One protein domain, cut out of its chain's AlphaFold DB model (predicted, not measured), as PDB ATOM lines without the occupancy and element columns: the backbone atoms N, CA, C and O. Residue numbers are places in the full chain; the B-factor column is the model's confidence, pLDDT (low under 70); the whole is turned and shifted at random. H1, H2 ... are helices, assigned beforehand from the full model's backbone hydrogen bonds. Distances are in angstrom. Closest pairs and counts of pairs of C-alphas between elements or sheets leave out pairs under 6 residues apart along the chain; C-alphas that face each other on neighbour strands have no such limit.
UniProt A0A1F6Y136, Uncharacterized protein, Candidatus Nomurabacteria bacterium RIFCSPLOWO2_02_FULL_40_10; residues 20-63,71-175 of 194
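What this domain is: This is residues 20 to 63 and 71 to 175 of the 194 residues of an uncharacterized protein of Candidatus Nomurabacteria bacterium RIFCSPLOWO2_02_FULL_40_10 (UniProt A0A1F6Y136). Four helices form a loose, splayed cluster: the long H3 and H5 cross near residues 101 and 156, H4 folds back along residues 142 to 154 of H5, and H1 packs on residues 151 to 159 of H5. The first part of H3 reaches away from this crossing, and residues 165 to 171 stick out. The 149 printed residues hold five named helices, H1 to H5 in order, and no named strand, class all helix. The whole is loose, radius of gyration of the C-alphas 18.9 A, spanning 63 by 44 by 29 A.

How they stand to each other: H1, residues 20 to 40, touches H3, residues 74 to 106, with residue 40 alone, at a shallow tilt of 23 degrees, opposite ways; the closest C-alphas, of Leu 40 and Asn 90, are 5.5 A apart. H2, residues 42 to 47, meets H1 only through their tight link and is near H3. H5, residues 136 to 169, touches H1 at a steep tilt of 52 degrees, closest C-alphas Ala 29 and Val 155, 5.0 A. H3 and H5 touch at a steep tilt of 49 degrees, the same way, closest C-alphas Ala 101 and Gly 156, 3.7 A. H4, residues 112 to 130, forms a helical hairpin with H5, closest C-alphas Gly 113 and Gly 153, 3.9 A, and touches H3 at Gly 100 and Gly 113, closest C-alphas, 4.0 A. H1 and H4 are apart. Every O i to N i+4 pair is within hydrogen-bond range in H1 to H4, and 28 of 30 in H5.

Where its parts are: H1 begins at C-alpha 20 (356.949, 35.208, 68.855) and spans 30.5 A; H3 spans 47.7 A and H4 27.6 A. H5 spans 49.0 A, kinks by 30 degrees near residue 156, and ends at C-alpha 169 (336.385, 33.014, 68.086).

The domain as a whole: Residues 64 to 70 are not printed; C-alphas 63 and 71 are 13.0 A apart across the cut. Confidence is under 70 in 39 residues, among them 41 to 63 and 78 to 88.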
ATOM      1  N   LYS A  20     355.972  34.766  69.862       56.22
ATOM      2  CA  LYS A  20     356.949  35.208  68.855       56.22
ATOM      3  C   LYS A  20     357.256  34.117  67.824       56.22
ATOM      4  O   LYS A  20     357.243  34.397  66.631       56.22
ATOM      5  N   HIS A  21     357.470  32.877  68.268       63.12
ATOM      6  CA  HIS A  21     357.795  31.762  67.373       63.12
ATOM      7  C   HIS A  21     356.590  31.333  66.535       63.12
ATOM      8  O   HIS A  21     356.748  30.987  65.367       63.12
ATOM      9  N   TYR A  22     355.383  31.410  67.098       75.12
ATOM     10  CA  TYR A  22     354.156  31.101  66.368       75.12
ATOM     11  C   TYR A  22     353.921  32.068  65.199       75.12
ATOM     12  O   TYR A  22     353.634  31.629  64.090       75.12
ATOM     13  N   ARG A  23     354.142  33.376  65.406       81.25
ATOM     14  CA  ARG A  23     354.027  34.385  64.340       81.25
ATOM     15  C   ARG A  23     354.987  34.131  63.182       81.25
ATOM     16  O   ARG A  23     354.552  34.146  62.039       81.25
ATOM     17  N   THR A  24     356.260  33.854  63.464       85.00
ATOM     18  CA  THR A  24     357.246  33.562  62.410       85.00
ATOM     19  C   THR A  24     356.864  32.318  61.612       85.00
ATOM     20  O   THR A  24     356.924  32.336  60.386       85.00
ATOM     21  N   LYS A  25     356.426  31.250  62.291       85.94
ATOM     22  CA  LYS A  25     356.009  30.007  61.630       85.94
ATOM     23  C   LYS A  25     354.729  30.185  60.814       85.94
ATOM     24  O   LYS A  25     354.660  29.671  59.706       85.94
ATOM     25  N   PHE A  26     353.772  30.974  61.304       87.94
ATOM     26  CA  PHE A  26     352.589  31.373  60.541       87.94
ATOM     27  C   PHE A  26     352.965  32.153  59.276       87.94
ATOM     28  O   PHE A  26     352.498  31.819  58.193       87.94
ATOM     29  N   THR A  27     353.838  33.162  59.385       89.12
ATOM     30  CA  THR A  27     354.296  33.938  58.223       89.12
ATOM     31  C   THR A  27     355.016  33.053  57.211       89.12
ATOM     32  O   THR A  27     354.764  33.173  56.015       89.12
ATOM     33  N   LEU A  28     355.868  32.137  57.677       89.94
ATOM     34  CA  LEU A  28     356.541  31.175  56.810       89.94
ATOM     35  C   LEU A  28     355.537  30.247  56.116       89.94
ATOM     36  O   LEU A  28     355.630  30.045  54.914       89.94
ATOM     37  N   ALA A  29     354.553  29.723  56.847       88.88
ATOM     38  CA  ALA A  29     353.520  28.859  56.285       88.88
ATOM     39  C   ALA A  29     352.648  29.600  55.260       88.88
ATOM     40  O   ALA A  29     352.318  29.051  54.213       88.88
ATOM     41  N   LEU A  30     352.341  30.874  55.506       91.38
ATOM     42  CA  LEU A  30     351.657  31.722  54.536       91.38
ATOM     43  C   LEU A  30     352.509  31.949  53.279       91.38
ATOM     44  O   LEU A  30     351.987  31.878  52.171       91.38
ATOM     45  N   ALA A  31     353.815  32.185  53.436       91.00
ATOM     46  CA  ALA A  31     354.729  32.318  52.304       91.00
ATOM     47  C   ALA A  31     354.805  31.019  51.486       91.00
ATOM     48  O   ALA A  31     354.706  31.072  50.264       91.00
ATOM     49  N   VAL A  32     354.895  29.859  52.147       88.19
ATOM     50  CA  VAL A  32     354.840  28.538  51.499       88.19
ATOM     51  C   VAL A  32     353.539  28.370  50.719       88.19
ATOM     52  O   VAL A  32     353.586  28.002  49.550       88.19
ATOM     53  N   LEU A  33     352.389  28.688  51.322       90.69
ATOM     54  CA  LEU A  33     351.092  28.615  50.649       90.69
ATOM     55  C   LEU A  33     351.062  29.478  49.379       90.69
ATOM     56  O   LEU A  33     350.598  29.013  48.342       90.69
ATOM     57  N   ILE A  34     351.577  30.709  49.442       88.19
ATOM     58  CA  ILE A  34     351.636  31.612  48.283       88.19
ATOM     59  C   ILE A  34     352.574  31.057  47.208       88.19
ATOM     60  O   ILE A  34     352.200  31.048  46.040       88.19
ATOM     61  N   ILE A  35     353.762  30.574  47.579       85.38
ATOM     62  CA  ILE A  35     354.734  30.008  46.632       85.38
ATOM     63  C   ILE A  35     354.150  28.783  45.927       85.38
ATOM     64  O   ILE A  35     354.215  28.703  44.704       85.38
ATOM     65  N   VAL A  36     353.541  27.857  46.674       84.38
ATOM     66  CA  VAL A  36     352.901  26.659  46.111       84.38
ATOM     67  C   VAL A  36     351.736  27.051  45.205       84.38
ATOM     68  O   VAL A  36     351.625  26.535  44.097       84.38
ATOM     69  N   PHE A  37     350.907  28.011  45.620       84.88
ATOM     70  CA  PHE A  37     349.811  28.511  44.793       84.88
ATOM     71  C   PHE A  37     350.318  29.136  43.485       84.88
ATOM     72  O   PHE A  37     349.836  28.795  42.410       84.88
ATOM     73  N   VAL A  38     351.328  30.006  43.544       80.38
ATOM     74  CA  VAL A  38     351.920  30.614  42.343       80.38
ATOM     75  C   VAL A  38     352.584  29.560  41.459       80.38
ATOM     76  O   VAL A  38     352.429  29.626  40.246       80.38
ATOM     77  N   GLY A  39     353.275  28.575  42.036       76.38
ATOM     78  CA  GLY A  39     353.920  27.492  41.292       76.38
ATOM     79  C   GLY A  39     352.917  26.616  40.542       76.38
ATOM     80  O   GLY A  39     353.034  26.460  39.327       76.38
ATOM     81  N   LEU A  40     351.884  26.126  41.236       75.19
ATOM     82  CA  LEU A  40     350.856  25.248  40.661       75.19
ATOM     83  C   LEU A  40     349.998  25.947  39.598       75.19
ATOM     84  O   LEU A  40     349.608  25.327  38.610       75.19
ATOM     85  N   TYR A  41     349.724  27.240  39.780       69.06
ATOM     86  CA  TYR A  41     348.916  28.038  38.853       69.06
ATOM     87  C   TYR A  41     349.757  28.907  37.912       69.06
ATOM     88  O   TYR A  41     349.202  29.702  37.157       69.06
ATOM     89  N   SER A  42     351.084  28.748  37.901       67.06
ATOM     90  CA  SER A  42     351.992  29.499  37.024       67.06
ATOM     91  C   SER A  42     351.575  29.388  35.560       67.06
ATOM     92  O   SER A  42     351.540  30.399  34.871       67.06
ATOM     93  N   GLN A  43     351.132  28.212  35.106       58.47
ATOM     94  CA  GLN A  43     350.616  28.020  33.747       58.47
ATOM     95  C   GLN A  43     349.301  28.759  33.476       58.47
ATOM     96  O   GLN A  43     349.125  29.291  32.386       58.47
ATOM     97  N   PHE A  44     348.398  28.844  34.458       57.09
ATOM     98  CA  PHE A  44     347.200  29.678  34.346       57.09
ATOM     99  C   PHE A  44     347.590  31.155  34.220       57.09
ATOM    100  O   PHE A  44     347.071  31.853  33.355       57.09
ATOM    101  N   PHE A  45     348.555  31.612  35.022       57.06
ATOM    102  CA  PHE A  45     349.076  32.976  34.955       57.06
ATOM    103  C   PHE A  45     349.827  33.269  33.643       57.06
ATOM    104  O   PHE A  45     349.696  34.365  33.109       57.06
ATOM    105  N   VAL A  46     350.558  32.301  33.084       55.69
ATOM    106  CA  VAL A  46     351.167  32.400  31.745       55.69
ATOM    107  C   VAL A  46     350.081  32.471  30.668       55.69
ATOM    108  O   VAL A  46     350.128  33.344  29.806       55.69
ATOM    109  N   ALA A  47     349.049  31.626  30.753       51.31
ATOM    110  CA  ALA A  47     347.948  31.588  29.789       51.31
ATOM    111  C   ALA A  47     347.109  32.879  29.760       51.31
ATOM    112  O   ALA A  47     346.614  33.258  28.702       51.31
ATOM    113  N   ILE A  48     346.969  33.580  30.891       55.38
ATOM    114  CA  ILE A  48     346.307  34.900  30.956       55.38
ATOM    115  C   ILE A  48     347.275  36.080  30.739       55.38
ATOM    116  O   ILE A  48     346.892  37.229  30.952       55.38
ATOM    117  N   GLY A  49     348.522  35.813  30.328       46.31
ATOM    118  CA  GLY A  49     349.518  36.834  29.974       46.31
ATOM    119  C   GLY A  49     350.147  37.576  31.159       46.31
ATOM    120  O   GLY A  49     350.742  38.635  30.973       46.31
ATOM    121  N   LEU A  50     350.017  37.051  32.379       48.56
ATOM    122  CA  LEU A  50     350.563  37.640  33.608       48.56
ATOM    123  C   LEU A  50     352.047  37.304  33.828       48.56
ATOM    124  O   LEU A  50     352.757  38.096  34.447       48.56
ATOM    125  N   PHE A  51     352.534  36.177  33.301       46.97
ATOM    126  CA  PHE A  51     353.954  35.811  33.314       46.97
ATOM    127  C   PHE A  51     354.420  35.343  31.930       46.97
ATOM    128  O   PHE A  51     353.763  34.523  31.301       46.97
ATOM    129  N   ASN A  52     355.591  35.805  31.484       43.03
ATOM    130  CA  ASN A  52     356.312  35.228  30.344       43.03
ATOM    131  C   ASN A  52     357.304  34.190  30.879       43.03
ATOM    132  O   ASN A  52     358.471  34.503  31.109       43.03
ATOM    133  N   TYR A  53     356.830  32.973  31.141       44.56
ATOM    134  CA  TYR A  53     357.706  31.864  31.512       44.56
ATOM    135  C   TYR A  53     357.925  30.979  30.283       44.56
ATOM    136  O   TYR A  53     357.065  30.178  29.926       44.56
ATOM    137  N   ILE A  54     359.071  31.152  29.622       41.62
ATOM    138  CA  ILE A  54     359.570  30.210  28.616       41.62
ATOM    139  C   ILE A  54     360.304  29.126  29.408       41.62
ATOM    140  O   ILE A  54     361.483  29.264  29.722       41.62
ATOM    141  N   ALA A  55     359.573  28.106  29.849       44.84
ATOM    142  CA  ALA A  55     360.192  26.868  30.300       44.84
ATOM    143  C   ALA A  55     360.385  25.998  29.059       44.84
ATOM    144  O   ALA A  55     359.402  25.736  28.367       44.84
ATOM    145  N   ASP A  56     361.625  25.593  28.775       41.41
ATOM    146  CA  ASP A  56     361.917  24.618  27.722       41.41
ATOM    147  C   ASP A  56     361.045  23.372  27.955       41.41
ATOM    148  O   ASP A  56     361.198  22.714  28.994       41.41
ATOM    149  N   PRO A  57     360.093  23.059  27.057       44.22
ATOM    150  CA  PRO A  57     359.237  21.903  27.246       44.22
ATOM    151  C   PRO A  57     360.075  20.618  27.114       44.22
ATOM    152  O   PRO A  57     360.976  20.553  26.270       44.22
ATOM    153  N   PRO A  58     359.827  19.571  27.925       44.53
ATOM    154  CA  PRO A  58     360.318  18.234  27.628       44.53
ATOM    155  C   PRO A  58     359.872  17.852  26.215       44.53
ATOM    156  O   PRO A  58     358.678  17.812  25.931       44.53
ATOM    157  N   ARG A  59     360.849  17.597  25.341       46.19
ATOM    158  CA  ARG A  59     360.630  17.240  23.935       46.19
ATOM    159  C   ARG A  59     359.794  15.967  23.850       46.19
ATOM    160  O   ARG A  59     360.249  14.907  24.291       46.19
ATOM    161  N   VAL A  60     358.600  16.062  23.279       55.44
ATOM    162  CA  VAL A  60     357.806  14.901  22.880       55.44
ATOM    163  C   VAL A  60     357.976  14.798  21.371       55.44
ATOM    164  O   VAL A  60     357.209  15.382  20.624       55.44
ATOM    165  N   GLU A  61     358.997  14.069  20.912       56.84
ATOM    166  CA  GLU A  61     359.321  13.950  19.480       56.84
ATOM    167  C   GLU A  61     358.222  13.175  18.710       56.84
ATOM    168  O   GLU A  61     358.359  11.990  18.393       56.84
ATOM    169  N   LEU A  62     357.104  13.845  18.412       58.12
ATOM    170  CA  LEU A  62     355.983  13.337  17.608       58.12
ATOM    171  C   LEU A  62     356.313  13.313  16.109       58.12
ATOM    172  O   LEU A  62     355.638  12.615  15.347       58.12
ATOM    173  N   ASP A  63     357.395  13.978  15.699       56.41
ATOM    174  CA  ASP A  63     357.955  13.938  14.343       56.41
ATOM    175  C   ASP A  63     358.228  12.506  13.856       56.41
ATOM    176  O   ASP A  63     358.079  12.191  12.669       56.41
ATOM    177  N   GLY A  71     347.685  15.748   7.669       66.12
ATOM    178  CA  GLY A  71     347.215  17.125   7.847       66.12
ATOM    179  C   GLY A  71     347.085  17.564   9.308       66.12
ATOM    180  O   GLY A  71     346.378  18.530   9.583       66.12
ATOM    181  N   VAL A  72     347.722  16.852  10.242       69.44
ATOM    182  CA  VAL A  72     347.747  17.212  11.665       69.44
ATOM    183  C   VAL A  72     348.929  18.144  11.920       69.44
ATOM    184  O   VAL A  72     350.060  17.801  11.587       69.44
ATOM    185  N   ASP A  73     348.654  19.299  12.522       75.75
ATOM    186  CA  ASP A  73     349.671  20.222  13.028       75.75
ATOM    187  C   ASP A  73     350.360  19.585  14.247       75.75
ATOM    188  O   ASP A  73     349.777  19.468  15.331       75.75
ATOM    189  N   VAL A  74     351.574  19.080  14.024       71.81
ATOM    190  CA  VAL A  74     352.353  18.329  15.015       71.81
ATOM    191  C   VAL A  74     352.809  19.243  16.151       71.81
ATOM    192  O   VAL A  74     352.741  18.830  17.308       71.81
ATOM    193  N   ASP A  75     353.151  20.497  15.848       69.44
ATOM    194  CA  ASP A  75     353.576  21.492  16.835       69.44
ATOM    195  C   ASP A  75     352.418  21.874  17.765       69.44
ATOM    196  O   ASP A  75     352.583  21.979  18.986       69.44
ATOM    197  N   ALA A  76     351.217  22.066  17.210       70.88
ATOM    198  CA  ALA A  76     350.025  22.329  18.012       70.88
ATOM    199  C   ALA A  76     349.677  21.132  18.917       70.88
ATOM    200  O   ALA A  76     349.383  21.317  20.101       70.88
ATOM    201  N   LEU A  77     349.768  19.907  18.388       70.94
ATOM    202  CA  LEU A  77     349.489  18.684  19.141       70.94
ATOM    203  C   LEU A  77     350.522  18.422  20.250       70.94
ATOM    204  O   LEU A  77     350.136  18.036  21.355       70.94
ATOM    205  N   GLU A  78     351.812  18.648  19.990       68.00
ATOM    206  CA  GLU A  78     352.874  18.529  20.996       68.00
ATOM    207  C   GLU A  78     352.648  19.512  22.149       68.00
ATOM    208  O   GLU A  78     352.676  19.126  23.321       68.00
ATOM    209  N   ASN A  79     352.337  20.767  21.821       68.19
ATOM    210  CA  ASN A  79     352.047  21.801  22.809       68.19
ATOM    211  C   ASN A  79     350.801  21.483  23.650       68.19
ATOM    212  O   ASN A  79     350.795  21.740  24.861       68.19
ATOM    213  N   ASP A  80     349.762  20.911  23.042       66.75
ATOM    214  CA  ASP A  80     348.553  20.493  23.754       66.75
ATOM    215  C   ASP A  80     348.818  19.290  24.668       66.75
ATOM    216  O   ASP A  80     348.424  19.315  25.839       66.75
ATOM    217  N   ILE A  81     349.549  18.274  24.197       65.94
ATOM    218  CA  ILE A  81     349.958  17.124  25.019       65.94
ATOM    219  C   ILE A  81     350.811  17.595  26.197       65.94
ATOM    220  O   ILE A  81     350.550  17.216  27.341       65.94
ATOM    221  N   HIS A  82     351.783  18.470  25.947       69.44
ATOM    222  CA  HIS A  82     352.627  19.044  26.987       69.44
ATOM    223  C   HIS A  82     351.794  19.791  28.038       69.44
ATOM    224  O   HIS A  82     351.955  19.576  29.243       69.44
ATOM    225  N   ARG A  83     350.846  20.625  27.600       66.19
ATOM    226  CA  ARG A  83     349.945  21.349  28.504       66.19
ATOM    227  C   ARG A  83     349.112  20.395  29.358       66.19
ATOM    228  O   ARG A  83     348.979  20.626  30.559       66.19
ATOM    229  N   VAL A  84     348.573  19.330  28.766       64.56
ATOM    230  CA  VAL A  84     347.775  18.329  29.489       64.56
ATOM    231  C   VAL A  84     348.628  17.595  30.522       64.56
ATOM    232  O   VAL A  84     348.228  17.518  31.683       64.56
ATOM    233  N   VAL A  85     349.819  17.120  30.146       67.06
ATOM    234  CA  VAL A  85     350.722  16.392  31.055       67.06
ATOM    235  C   VAL A  85     351.142  17.266  32.237       67.06
ATOM    236  O   VAL A  85     351.049  16.829  33.387       67.06
ATOM    237  N   VAL A  86     351.536  18.519  31.992       67.81
ATOM    238  CA  VAL A  86     351.914  19.431  33.083       67.81
ATOM    239  C   VAL A  86     350.707  19.784  33.956       67.81
ATOM    240  O   VAL A  86     350.828  19.805  35.181       67.81
ATOM    241  N   SER A  87     349.524  19.985  33.368       66.56
ATOM    242  CA  SER A  87     348.298  20.227  34.135       66.56
ATOM    243  C   SER A  87     347.929  19.040  35.029       66.56
ATOM    244  O   SER A  87     347.479  19.255  36.155       66.56
ATOM    245  N   MET A  88     348.098  17.804  34.551       65.38
ATOM    246  CA  MET A  88     347.830  16.597  35.341       65.38
ATOM    247  C   MET A  88     348.825  16.454  36.496       65.38
ATOM    248  O   MET A  88     348.403  16.203  37.625       65.38
ATOM    249  N   ASN A  89     350.114  16.700  36.245       74.62
ATOM    250  CA  ASN A  89     351.145  16.675  37.284       74.62
ATOM    251  C   ASN A  89     350.890  17.742  38.366       74.62
ATOM    252  O   ASN A  89     350.880  17.448  39.561       74.62
ATOM    253  N   ASN A  90     350.572  18.974  37.959       75.81
ATOM    254  CA  ASN A  90     350.227  20.051  38.891       75.81
ATOM    255  C   ASN A  90     348.963  19.727  39.701       75.81
ATOM    256  O   ASN A  90     348.890  20.047  40.888       75.81
ATOM    257  N   ALA A  91     347.962  19.088  39.087       76.19
ATOM    258  CA  ALA A  91     346.760  18.665  39.797       76.19
ATOM    259  C   ALA A  91     347.084  17.624  40.879       76.19
ATOM    260  O   ALA A  91     346.643  17.785  42.017       76.19
ATOM    261  N   GLN A  92     347.902  16.617  40.557       80.88
ATOM    262  CA  GLN A  92     348.345  15.590  41.505       80.88
ATOM    263  C   GLN A  92     349.131  16.198  42.676       80.88
ATOM    264  O   GLN A  92     348.780  15.979  43.838       80.88
ATOM    265  N   GLN A  93     350.109  17.058  42.389       85.50
ATOM    266  CA  GLN A  93     350.866  17.786  43.415       85.50
ATOM    267  C   GLN A  93     349.954  18.669  44.285       85.50
ATOM    268  O   GLN A  93     350.078  18.698  45.515       85.50
ATOM    269  N   GLY A  94     348.980  19.347  43.671       83.19
ATOM    270  CA  GLY A  94     347.951  20.107  44.378       83.19
ATOM    271  C   GLY A  94     347.106  19.239  45.316       83.19
ATOM    272  O   GLY A  94     346.838  19.642  46.452       83.19
ATOM    273  N   THR A  95     346.732  18.030  44.889       87.38
ATOM    274  CA  THR A  95     346.020  17.053  45.726       87.38
ATOM    275  C   THR A  95     346.873  16.587  46.904       87.38
ATOM    276  O   THR A  95     346.356  16.532  48.024       87.38
ATOM    277  N   HIS A  96     348.163  16.307  46.699       91.81
ATOM    278  CA  HIS A  96     349.091  15.928  47.771       91.81
ATOM    279  C   HIS A  96     349.253  17.041  48.809       91.81
ATOM    280  O   HIS A  96     349.129  16.798  50.012       91.81
ATOM    281  N   PHE A  97     349.417  18.285  48.359       92.62
ATOM    282  CA  PHE A  97     349.484  19.436  49.254       92.62
ATOM    283  C   PHE A  97     348.187  19.658  50.031       92.62
ATOM    284  O   PHE A  97     348.227  19.849  51.248       92.62
ATOM    285  N   LEU A  98     347.027  19.608  49.371       92.50
ATOM    286  CA  LEU A  98     345.743  19.818  50.039       92.50
ATOM    287  C   LEU A  98     345.459  18.714  51.065       92.50
ATOM    288  O   LEU A  98     345.061  19.005  52.193       92.50
ATOM    289  N   SER A  99     345.707  17.460  50.696       92.44
ATOM    290  CA  SER A  99     345.532  16.307  51.584       92.44
ATOM    291  C   SER A  99     346.498  16.370  52.766       92.44
ATOM    292  O   SER A  99     346.096  16.144  53.910       92.44
ATOM    293  N   GLY A 100     347.746  16.777  52.517       93.94
ATOM    294  CA  GLY A 100     348.718  17.088  53.557       93.94
ATOM    295  C   GLY A 100     348.210  18.176  54.502       93.94
ATOM    296  O   GLY A 100     348.269  17.998  55.717       93.94
ATOM    297  N   ALA A 101     347.648  19.269  53.978       92.94
ATOM    298  CA  ALA A 101     347.095  20.358  54.785       92.94
ATOM    299  C   ALA A 101     345.917  19.914  55.652       92.94
ATOM    300  O   ALA A 101     345.852  20.268  56.831       92.94
ATOM    301  N   VAL A 102     345.030  19.080  55.115       93.31
ATOM    302  CA  VAL A 102     343.948  18.470  55.895       93.31
ATOM    303  C   VAL A 102     344.515  17.585  57.009       93.31
ATOM    304  O   VAL A 102     344.086  17.713  58.155       93.31
ATOM    305  N   ALA A 103     345.515  16.748  56.721       92.31
ATOM    306  CA  ALA A 103     346.157  15.907  57.732       92.31
ATOM    307  C   ALA A 103     346.822  16.746  58.838       92.31
ATOM    308  O   ALA A 103     346.602  16.496  60.023       92.31
ATOM    309  N   GLY A 104     347.585  17.778  58.470       90.06
ATOM    310  CA  GLY A 104     348.234  18.681  59.424       90.06
ATOM    311  C   GLY A 104     347.250  19.411  60.338       90.06
ATOM    312  O   GLY A 104     347.521  19.586  61.527       90.06
ATOM    313  N   PHE A 105     346.090  19.785  59.793       92.19
ATOM    314  CA  PHE A 105     344.993  20.388  60.545       92.19
ATOM    315  C   PHE A 105     344.329  19.381  61.501       92.19
ATOM    316  O   PHE A 105     344.282  19.626  62.705       92.19
ATOM    317  N   ILE A 106     343.875  18.225  60.999       92.69
ATOM    318  CA  ILE A 106     343.144  17.220  61.795       92.69
ATOM    319  C   ILE A 106     343.999  16.680  62.944       92.69
ATOM    320  O   ILE A 106     343.537  16.606  64.081       92.69
ATOM    321  N   PHE A 107     345.252  16.318  62.665       91.81
ATOM    322  CA  PHE A 107     346.145  15.749  63.676       91.81
ATOM    323  C   PHE A 107     346.831  16.807  64.541       91.81
ATOM    324  O   PHE A 107     347.571  16.446  65.454       91.81
ATOM    325  N   SER A 108     346.604  18.099  64.272       89.00
ATOM    326  CA  SER A 108     347.242  19.205  64.996       89.00
ATOM    327  C   SER A 108     348.768  19.052  65.080       89.00
ATOM    328  O   SER A 108     349.383  19.329  66.111       89.00
ATOM    329  N   GLN A 109     349.393  18.586  63.994       91.12
ATOM    330  CA  GLN A 109     350.837  18.373  63.910       91.12
ATOM    331  C   GLN A 109     351.351  18.691  62.501       91.12
ATOM    332  O   GLN A 109     350.830  18.147  61.528       91.12
ATOM    333  N   PRO A 110     352.428  19.486  62.352       87.44
ATOM    334  CA  PRO A 110     352.967  19.821  61.033       87.44
ATOM    335  C   PRO A 110     353.539  18.595  60.302       87.44
ATOM    336  O   PRO A 110     353.503  18.525  59.079       87.44
ATOM    337  N   THR A 111     354.038  17.604  61.045       93.31
ATOM    338  CA  THR A 111     354.606  16.360  60.505       93.31
ATOM    339  C   THR A 111     353.551  15.349  60.059       93.31
ATOM    340  O   THR A 111     353.906  14.386  59.389       93.31
ATOM    341  N   ALA A 112     352.266  15.549  60.375       91.69
ATOM    342  CA  ALA A 112     351.217  14.602  59.997       91.69
ATOM    343  C   ALA A 112     351.078  14.455  58.473       91.69
ATOM    344  O   ALA A 112     350.883  13.345  57.987       91.69
ATOM    345  N   GLY A 113     351.260  15.547  57.718       92.00
ATOM    346  CA  GLY A 113     351.287  15.497  56.253       92.00
ATOM    347  C   GLY A 113     352.405  14.596  55.721       92.00
ATOM    348  O   GLY A 113     352.151  13.769  54.855       92.00
ATOM    349  N   LEU A 114     353.606  14.672  56.308       93.69
ATOM    350  CA  LEU A 114     354.729  13.799  55.949       93.69
ATOM    351  C   LEU A 114     354.429  12.329  56.255       93.69
ATOM    352  O   LEU A 114     354.678  11.479  55.411       93.69
ATOM    353  N   THR A 115     353.885  12.021  57.434       94.50
ATOM    354  CA  THR A 115     353.559  10.635  57.805       94.50
ATOM    355  C   THR A 115     352.542  10.021  56.846       94.50
ATOM    356  O   THR A 115     352.738   8.900  56.382       94.50
ATOM    357  N   VAL A 116     351.476  10.759  56.514       93.50
ATOM    358  CA  VAL A 116     350.464  10.300  55.549       93.50
ATOM    359  C   VAL A 116     351.068  10.158  54.152       93.50
ATOM    360  O   VAL A 116     350.847   9.137  53.505       93.50
ATOM    361  N   GLY A 117     351.879  11.130  53.723       92.75
ATOM    362  CA  GLY A 117     352.576  11.086  52.440       92.75
ATOM    363  C   GLY A 117     353.484   9.871  52.307       92.75
ATOM    364  O   GLY A 117     353.361   9.126  51.348       92.75
ATOM    365  N   LEU A 118     354.325   9.595  53.306       93.75
ATOM    366  CA  LEU A 118     355.198   8.418  53.299       93.75
ATOM    367  C   LEU A 118     354.410   7.103  53.250       93.75
ATOM    368  O   LEU A 118     354.814   6.186  52.541       93.75
ATOM    369  N   LEU A 119     353.292   7.002  53.977       93.69
ATOM    370  CA  LEU A 119     352.434   5.814  53.926       93.69
ATOM    371  C   LEU A 119     351.823   5.620  52.537       93.69
ATOM    372  O   LEU A 119     351.828   4.502  52.028       93.69
ATOM    373  N   LYS A 120     351.331   6.696  51.917       93.06
ATOM    374  CA  LYS A 120     350.805   6.664  50.550       93.06
ATOM    375  C   LYS A 120     351.907   6.293  49.552       93.06
ATOM    376  O   LYS A 120     351.765   5.296  48.854       93.06
ATOM    377  N   GLU A 121     353.029   7.000  49.537       91.00
ATOM    378  CA  GLU A 121     354.127   6.717  48.605       91.00
ATOM    379  C   GLU A 121     354.710   5.309  48.774       91.00
ATOM    380  O   GLU A 121     355.150   4.688  47.808       91.00
ATOM    381  N   PHE A 122     354.662   4.751  49.985       92.31
ATOM    382  CA  PHE A 122     355.020   3.356  50.216       92.31
ATOM    383  C   PHE A 122     354.034   2.379  49.558       92.31
ATOM    384  O   PHE A 122     354.462   1.399  48.947       92.31
ATOM    385  N   VAL A 123     352.724   2.635  49.650       90.69
ATOM    386  CA  VAL A 123     351.708   1.824  48.957       90.69
ATOM    387  C   VAL A 123     351.940   1.868  47.448       90.69
ATOM    388  O   VAL A 123     352.008   0.811  46.812       90.69
ATOM    389  N   ASP A 124     352.169   3.050  46.890       87.56
ATOM    390  CA  ASP A 124     352.418   3.217  45.457       87.56
ATOM    391  C   ASP A 124     353.705   2.522  45.020       87.56
ATOM    392  O   ASP A 124     353.694   1.771  44.042       87.56
ATOM    393  N   LEU A 125     354.776   2.644  45.808       89.56
ATOM    394  CA  LEU A 125     356.039   1.955  45.552       89.56
ATOM    395  C   LEU A 125     355.830   0.445  45.441       89.56
ATOM    396  O   LEU A 125     356.370  -0.187  44.533       89.56
ATOM    397  N   THR A 126     355.028  -0.150  46.329       89.19
ATOM    398  CA  THR A 126     354.739  -1.589  46.250       89.19
ATOM    399  C   THR A 126     353.941  -1.962  44.998       89.19
ATOM    400  O   THR A 126     354.189  -3.023  44.418       89.19
ATOM    401  N   GLY A 127     353.030  -1.098  44.543       87.00
ATOM    402  CA  GLY A 127     352.291  -1.276  43.292       87.00
ATOM    403  C   GLY A 127     353.206  -1.207  42.068       87.00
ATOM    404  O   GLY A 127     353.223  -2.130  41.250       87.00
ATOM    405  N   HIS A 128     354.034  -0.168  41.987       86.00
ATOM    406  CA  HIS A 128     354.986   0.040  40.896       86.00
ATOM    407  C   HIS A 128     356.079  -1.029  40.845       86.00
ATOM    408  O   HIS A 128     356.447  -1.481  39.757       86.00
ATOM    409  N   TYR A 129     356.545  -1.494  42.009       86.56
ATOM    410  CA  TYR A 129     357.482  -2.612  42.114       86.56
ATOM    411  C   TYR A 129     356.887  -3.889  41.516       86.56
ATOM    412  O   TYR A 129     357.520  -4.537  40.685       86.56
ATOM    413  N   ARG A 130     355.644  -4.227  41.884       89.31
ATOM    414  CA  ARG A 130     354.945  -5.409  41.349       89.31
ATOM    415  C   ARG A 130     354.686  -5.310  39.848       89.31
ATOM    416  O   ARG A 130     354.724  -6.328  39.166       89.31
ATOM    417  N   ALA A 131     354.439  -4.104  39.344       86.81
ATOM    418  CA  ALA A 131     354.213  -3.848  37.926       86.81
ATOM    419  C   ALA A 131     355.510  -3.754  37.096       86.81
ATOM    420  O   ALA A 131     355.434  -3.637  35.875       86.81
ATOM    421  N   GLY A 132     356.693  -3.769  37.725       84.88
ATOM    422  CA  GLY A 132     357.975  -3.620  37.027       84.88
ATOM    423  C   GLY A 132     358.181  -2.239  36.394       84.88
ATOM    424  O   GLY A 132     358.943  -2.111  35.441       84.88
ATOM    425  N   THR A 133     357.501  -1.204  36.896       83.88
ATOM    426  CA  THR A 133     357.489   0.151  36.304       83.88
ATOM    427  C   THR A 133     358.418   1.141  37.012       83.88
ATOM    428  O   THR A 133     358.421   2.329  36.695       83.88
ATOM    429  N   ILE A 134     359.233   0.669  37.960       83.50
ATOM    430  CA  ILE A 134     360.184   1.518  38.682       83.50
ATOM    431  C   ILE A 134     361.307   1.952  37.743       83.50
ATOM    432  O   ILE A 134     362.063   1.138  37.214       83.50
ATOM    433  N   ASN A 135     361.453   3.263  37.595       82.81
ATOM    434  CA  ASN A 135     362.541   3.890  36.862       82.81
ATOM    435  C   ASN A 135     363.085   5.093  37.655       82.81
ATOM    436  O   ASN A 135     362.593   5.426  38.730       82.81
ATOM    437  N   LYS A 136     364.122   5.761  37.138       73.00
ATOM    438  CA  LYS A 136     364.679   6.962  37.790       73.00
ATOM    439  C   LYS A 136     363.667   8.106  37.920       73.00
ATOM    440  O   LYS A 136     363.736   8.837  38.902       73.00
ATOM    441  N   GLY A 137     362.760   8.254  36.953       72.88
ATOM    442  CA  GLY A 137     361.712   9.277  36.979       72.88
ATOM    443  C   GLY A 137     360.771   9.102  38.168       72.88
ATOM    444  O   GLY A 137     360.492  10.077  38.856       72.88
ATOM    445  N   TYR A 138     360.402   7.856  38.482       79.56
ATOM    446  CA  TYR A 138     359.562   7.517  39.631       79.56
ATOM    447  C   TYR A 138     360.127   8.062  40.952       79.56
ATOM    448  O   TYR A 138     359.420   8.711  41.707       79.56
ATOM    449  N   PHE A 139     361.423   7.867  41.222       80.12
ATOM    450  CA  PHE A 139     362.020   8.336  42.481       80.12
ATOM    451  C   PHE A 139     362.038   9.862  42.612       80.12
ATOM    452  O   PHE A 139     361.917  10.376  43.722       80.12
ATOM    453  N   ILE A 140     362.212  10.583  41.501       77.94
ATOM    454  CA  ILE A 140     362.163  12.049  41.502       77.94
ATOM    455  C   ILE A 140     360.736  12.507  41.814       77.94
ATOM    456  O   ILE A 140     360.560  13.365  42.676       77.94
ATOM    457  N   ASP A 141     359.743  11.892  41.171       81.19
ATOM    458  CA  ASP A 141     358.325  12.191  41.376       81.19
ATOM    459  C   ASP A 141     357.898  11.929  42.828       81.19
ATOM    460  O   ASP A 141     357.415  12.831  43.507       81.19
ATOM    461  N   THR A 142     358.248  10.762  43.378       86.25
ATOM    462  CA  THR A 142     357.985  10.419  44.784       86.25
ATOM    463  C   THR A 142     358.601  11.425  45.762       86.25
ATOM    464  O   THR A 142     357.977  11.779  46.761       86.25
ATOM    465  N   ILE A 143     359.825  11.910  45.518       87.31
ATOM    466  CA  ILE A 143     360.445  12.921  46.394       87.31
ATOM    467  C   ILE A 143     359.650  14.228  46.348       87.31
ATOM    468  O   ILE A 143     359.417  14.838  47.397       87.31
ATOM    469  N   VAL A 144     359.237  14.660  45.154       87.38
ATOM    470  CA  VAL A 144     358.412  15.862  44.988       87.38
ATOM    471  C   VAL A 144     357.076  15.679  45.702       87.38
ATOM    472  O   VAL A 144     356.691  16.545  46.489       87.38
ATOM    473  N   ASP A 145     356.425  14.532  45.546       89.88
ATOM    474  CA  ASP A 145     355.167  14.222  46.218       89.88
ATOM    475  C   ASP A 145     355.304  14.280  47.741       89.88
ATOM    476  O   ASP A 145     354.539  14.987  48.404       89.88
ATOM    477  N   VAL A 146     356.330  13.640  48.311       91.50
ATOM    478  CA  VAL A 146     356.622  13.703  49.755       91.50
ATOM    479  C   VAL A 146     356.825  15.146  50.233       91.50
ATOM    480  O   VAL A 146     356.351  15.511  51.316       91.50
ATOM    481  N   LEU A 147     357.493  15.992  49.442       91.25
ATOM    482  CA  LEU A 147     357.648  17.410  49.769       91.25
ATOM    483  C   LEU A 147     356.299  18.132  49.775       91.25
ATOM    484  O   LEU A 147     356.019  18.859  50.729       91.25
ATOM    485  N   PHE A 148     355.445  17.920  48.773       91.75
ATOM    486  CA  PHE A 148     354.115  18.536  48.726       91.75
ATOM    487  C   PHE A 148     353.233  18.072  49.894       91.75
ATOM    488  O   PHE A 148     352.590  18.908  50.533       91.75
ATOM    489  N   TRP A 149     353.283  16.790  50.261       95.44
ATOM    490  CA  TRP A 149     352.633  16.253  51.460       95.44
ATOM    491  C   TRP A 149     353.095  16.951  52.746       95.44
ATOM    492  O   TRP A 149     352.273  17.371  53.570       95.44
ATOM    493  N   PHE A 150     354.408  17.110  52.921       94.69
ATOM    494  CA  PHE A 150     354.977  17.778  54.091       94.69
ATOM    495  C   PHE A 150     354.636  19.272  54.139       94.69
ATOM    496  O   PHE A 150     354.183  19.765  55.176       94.69
ATOM    497  N   LEU A 151     354.819  19.994  53.028       93.38
ATOM    498  CA  LEU A 151     354.486  21.418  52.921       93.38
ATOM    499  C   LEU A 151     352.997  21.648  53.176       93.38
ATOM    500  O   LEU A 151     352.641  22.572  53.909       93.38
ATOM    501  N   GLY A 152     352.152  20.761  52.649       92.75
ATOM    502  CA  GLY A 152     350.735  20.694  52.967       92.75
ATOM    503  C   GLY A 152     350.520  20.618  54.473       92.75
ATOM    504  O   GLY A 152     349.925  21.526  55.046       92.75
ATOM    505  N   GLY A 153     351.069  19.596  55.139       93.44
ATOM    506  CA  GLY A 153     350.950  19.404  56.593       93.44
ATOM    507  C   GLY A 153     351.394  20.609  57.418       93.44
ATOM    508  O   GLY A 153     350.696  21.026  58.349       93.44
ATOM    509  N   PHE A 154     352.510  21.226  57.037       93.75
ATOM    510  CA  PHE A 154     353.010  22.441  57.668       93.75
ATOM    511  C   PHE A 154     352.021  23.612  57.536       93.75
ATOM    512  O   PHE A 154     351.711  24.276  58.530       93.75
ATOM    513  N   VAL A 155     351.483  23.842  56.336       94.19
ATOM    514  CA  VAL A 155     350.487  24.894  56.081       94.19
ATOM    515  C   VAL A 155     349.168  24.607  56.788       94.19
ATOM    516  O   VAL A 155     348.608  25.500  57.423       94.19
ATOM    517  N   GLY A 156     348.701  23.362  56.743       90.31
ATOM    518  CA  GLY A 156     347.520  22.890  57.459       90.31
ATOM    519  C   GLY A 156     347.563  23.238  58.940       90.31
ATOM    520  O   GLY A 156     346.658  23.878  59.476       90.31
ATOM    521  N   PHE A 157     348.673  22.883  59.584       92.88
ATOM    522  CA  PHE A 157     348.853  23.097  61.011       92.88
ATOM    523  C   PHE A 157     348.960  24.579  61.397       92.88
ATOM    524  O   PHE A 157     348.332  24.994  62.369       92.88
ATOM    525  N   TYR A 158     349.748  25.386  60.676       90.19
ATOM    526  CA  TYR A 158     349.987  26.779  61.076       90.19
ATOM    527  C   TYR A 158     348.954  27.764  60.524       90.19
ATOM    528  O   TYR A 158     348.590  28.698  61.232       90.19
ATOM    529  N   VAL A 159     348.482  27.593  59.287       91.00
ATOM    530  CA  VAL A 159     347.552  28.533  58.636       91.00
ATOM    531  C   VAL A 159     346.109  28.109  58.853       91.00
ATOM    532  O   VAL A 159     345.313  28.911  59.338       91.00
ATOM    533  N   LEU A 160     345.762  26.864  58.519       89.62
ATOM    534  CA  LEU A 160     344.372  26.400  58.576       89.62
ATOM    535  C   LEU A 160     343.848  26.383  60.015       89.62
ATOM    536  O   LEU A 160     342.748  26.875  60.256       89.62
ATOM    537  N   SER A 161     344.661  25.930  60.974       85.38
ATOM    538  CA  SER A 161     344.316  26.001  62.402       85.38
ATOM    539  C   SER A 161     344.098  27.439  62.869       85.38
ATOM    540  O   SER A 161     343.088  27.730  63.500       85.38
ATOM    541  N   ALA A 162     344.976  28.374  62.490       85.25
ATOM    542  CA  ALA A 162     344.824  29.784  62.857       85.25
ATOM    543  C   ALA A 162     343.553  30.411  62.260       85.25
ATOM    544  O   ALA A 162     342.875  31.205  62.915       85.25
ATOM    545  N   VAL A 163     343.215  30.058  61.015       86.06
ATOM    546  CA  VAL A 163     341.971  30.494  60.368       86.06
ATOM    547  C   VAL A 163     340.763  29.891  61.081       86.06
ATOM    548  O   VAL A 163     339.816  30.616  61.371       86.06
ATOM    549  N   HIS A 164     340.796  28.598  61.399       84.94
ATOM    550  CA  HIS A 164     339.727  27.920  62.125       84.94
ATOM    551  C   HIS A 164     339.485  28.555  63.500       84.94
ATOM    552  O   HIS A 164     338.347  28.908  63.816       84.94
ATOM    553  N   ASP A 165     340.545  28.788  64.274       84.56
ATOM    554  CA  ASP A 165     340.466  29.429  65.588       84.56
ATOM    555  C   ASP A 165     339.880  30.840  65.481       84.56
ATOM    556  O   ASP A 165     338.981  31.204  66.239       84.56
ATOM    557  N   PHE A 166     340.314  31.612  64.480       85.56
ATOM    558  CA  PHE A 166     339.774  32.942  64.210       85.56
ATOM    559  C   PHE A 166     338.276  32.906  63.870       85.56
ATOM    560  O   PHE A 166     337.503  33.717  64.391       85.56
ATOM    561  N   LEU A 167     337.848  31.984  63.002       85.62
ATOM    562  CA  LEU A 167     336.441  31.825  62.628       85.62
ATOM    563  C   LEU A 167     335.595  31.422  63.840       85.62
ATOM    564  O   LEU A 167     334.523  31.994  64.060       85.62
ATOM    565  N   HIS A 168     336.097  30.492  64.650       83.75
ATOM    566  CA  HIS A 168     335.419  30.011  65.845       83.75
ATOM    567  C   HIS A 168     335.300  31.107  66.916       83.75
ATOM    568  O   HIS A 168     334.212  31.321  67.460       83.75
ATOM    569  N   GLU A 169     336.372  31.868  67.165       86.69
ATOM    570  CA  GLU A 169     336.385  33.014  68.086       86.69
ATOM    571  C   GLU A 169     335.330  34.064  67.698       86.69
ATOM    572  O   GLU A 169     334.615  34.595  68.551       86.69
ATOM    573  N   HIS A 170     335.161  34.309  66.397       84.38
ATOM    574  CA  HIS A 170     334.194  35.275  65.873       84.38
ATOM    575  C   HIS A 170     332.805  34.679  65.597       84.38
ATOM    576  O   HIS A 170     331.934  35.382  65.077       84.38
ATOM    577  N   ARG A 171     332.574  33.409  65.966       85.50
ATOM    578  CA  ARG A 171     331.328  32.657  65.721       85.50
ATOM    579  C   ARG A 171     330.885  32.668  64.253       85.50
ATOM    580  O   ARG A 171     329.688  32.669  63.970       85.50
ATOM    581  N   ILE A 172     331.839  32.679  63.328       83.62
ATOM    582  CA  ILE A 172     331.581  32.643  61.889       83.62
ATOM    583  C   ILE A 172     331.338  31.184  61.505       83.62
ATOM    584  O   ILE A 172     332.272  30.385  61.492       83.62
ATOM    585  N   ARG A 173     330.082  30.822  61.216       81.56
ATOM    586  CA  ARG A 173     329.700  29.432  60.897       81.56
ATOM    587  C   ARG A 173     329.566  29.171  59.403       81.56
ATOM    588  O   ARG A 173     329.440  28.023  58.994       81.56
ATOM    589  N   GLY A 174     329.585  30.220  58.584       80.56
ATOM    590  CA  GLY A 174     329.458  30.076  57.143       80.56
ATOM    591  C   GLY A 174     329.759  31.349  56.351       80.56
ATOM    592  O   GLY A 174     330.101  32.388  56.926       80.56
ATOM    593  N   PRO A 175     329.586  31.289  55.018       78.94
ATOM    594  CA  PRO A 175     329.941  32.380  54.110       78.94
ATOM    595  C   PRO A 175     329.171  33.671  54.414       78.94
ATOM    596  O   PRO A 175     329.724  34.765  54.340       78.94
TER     597      PRO A 175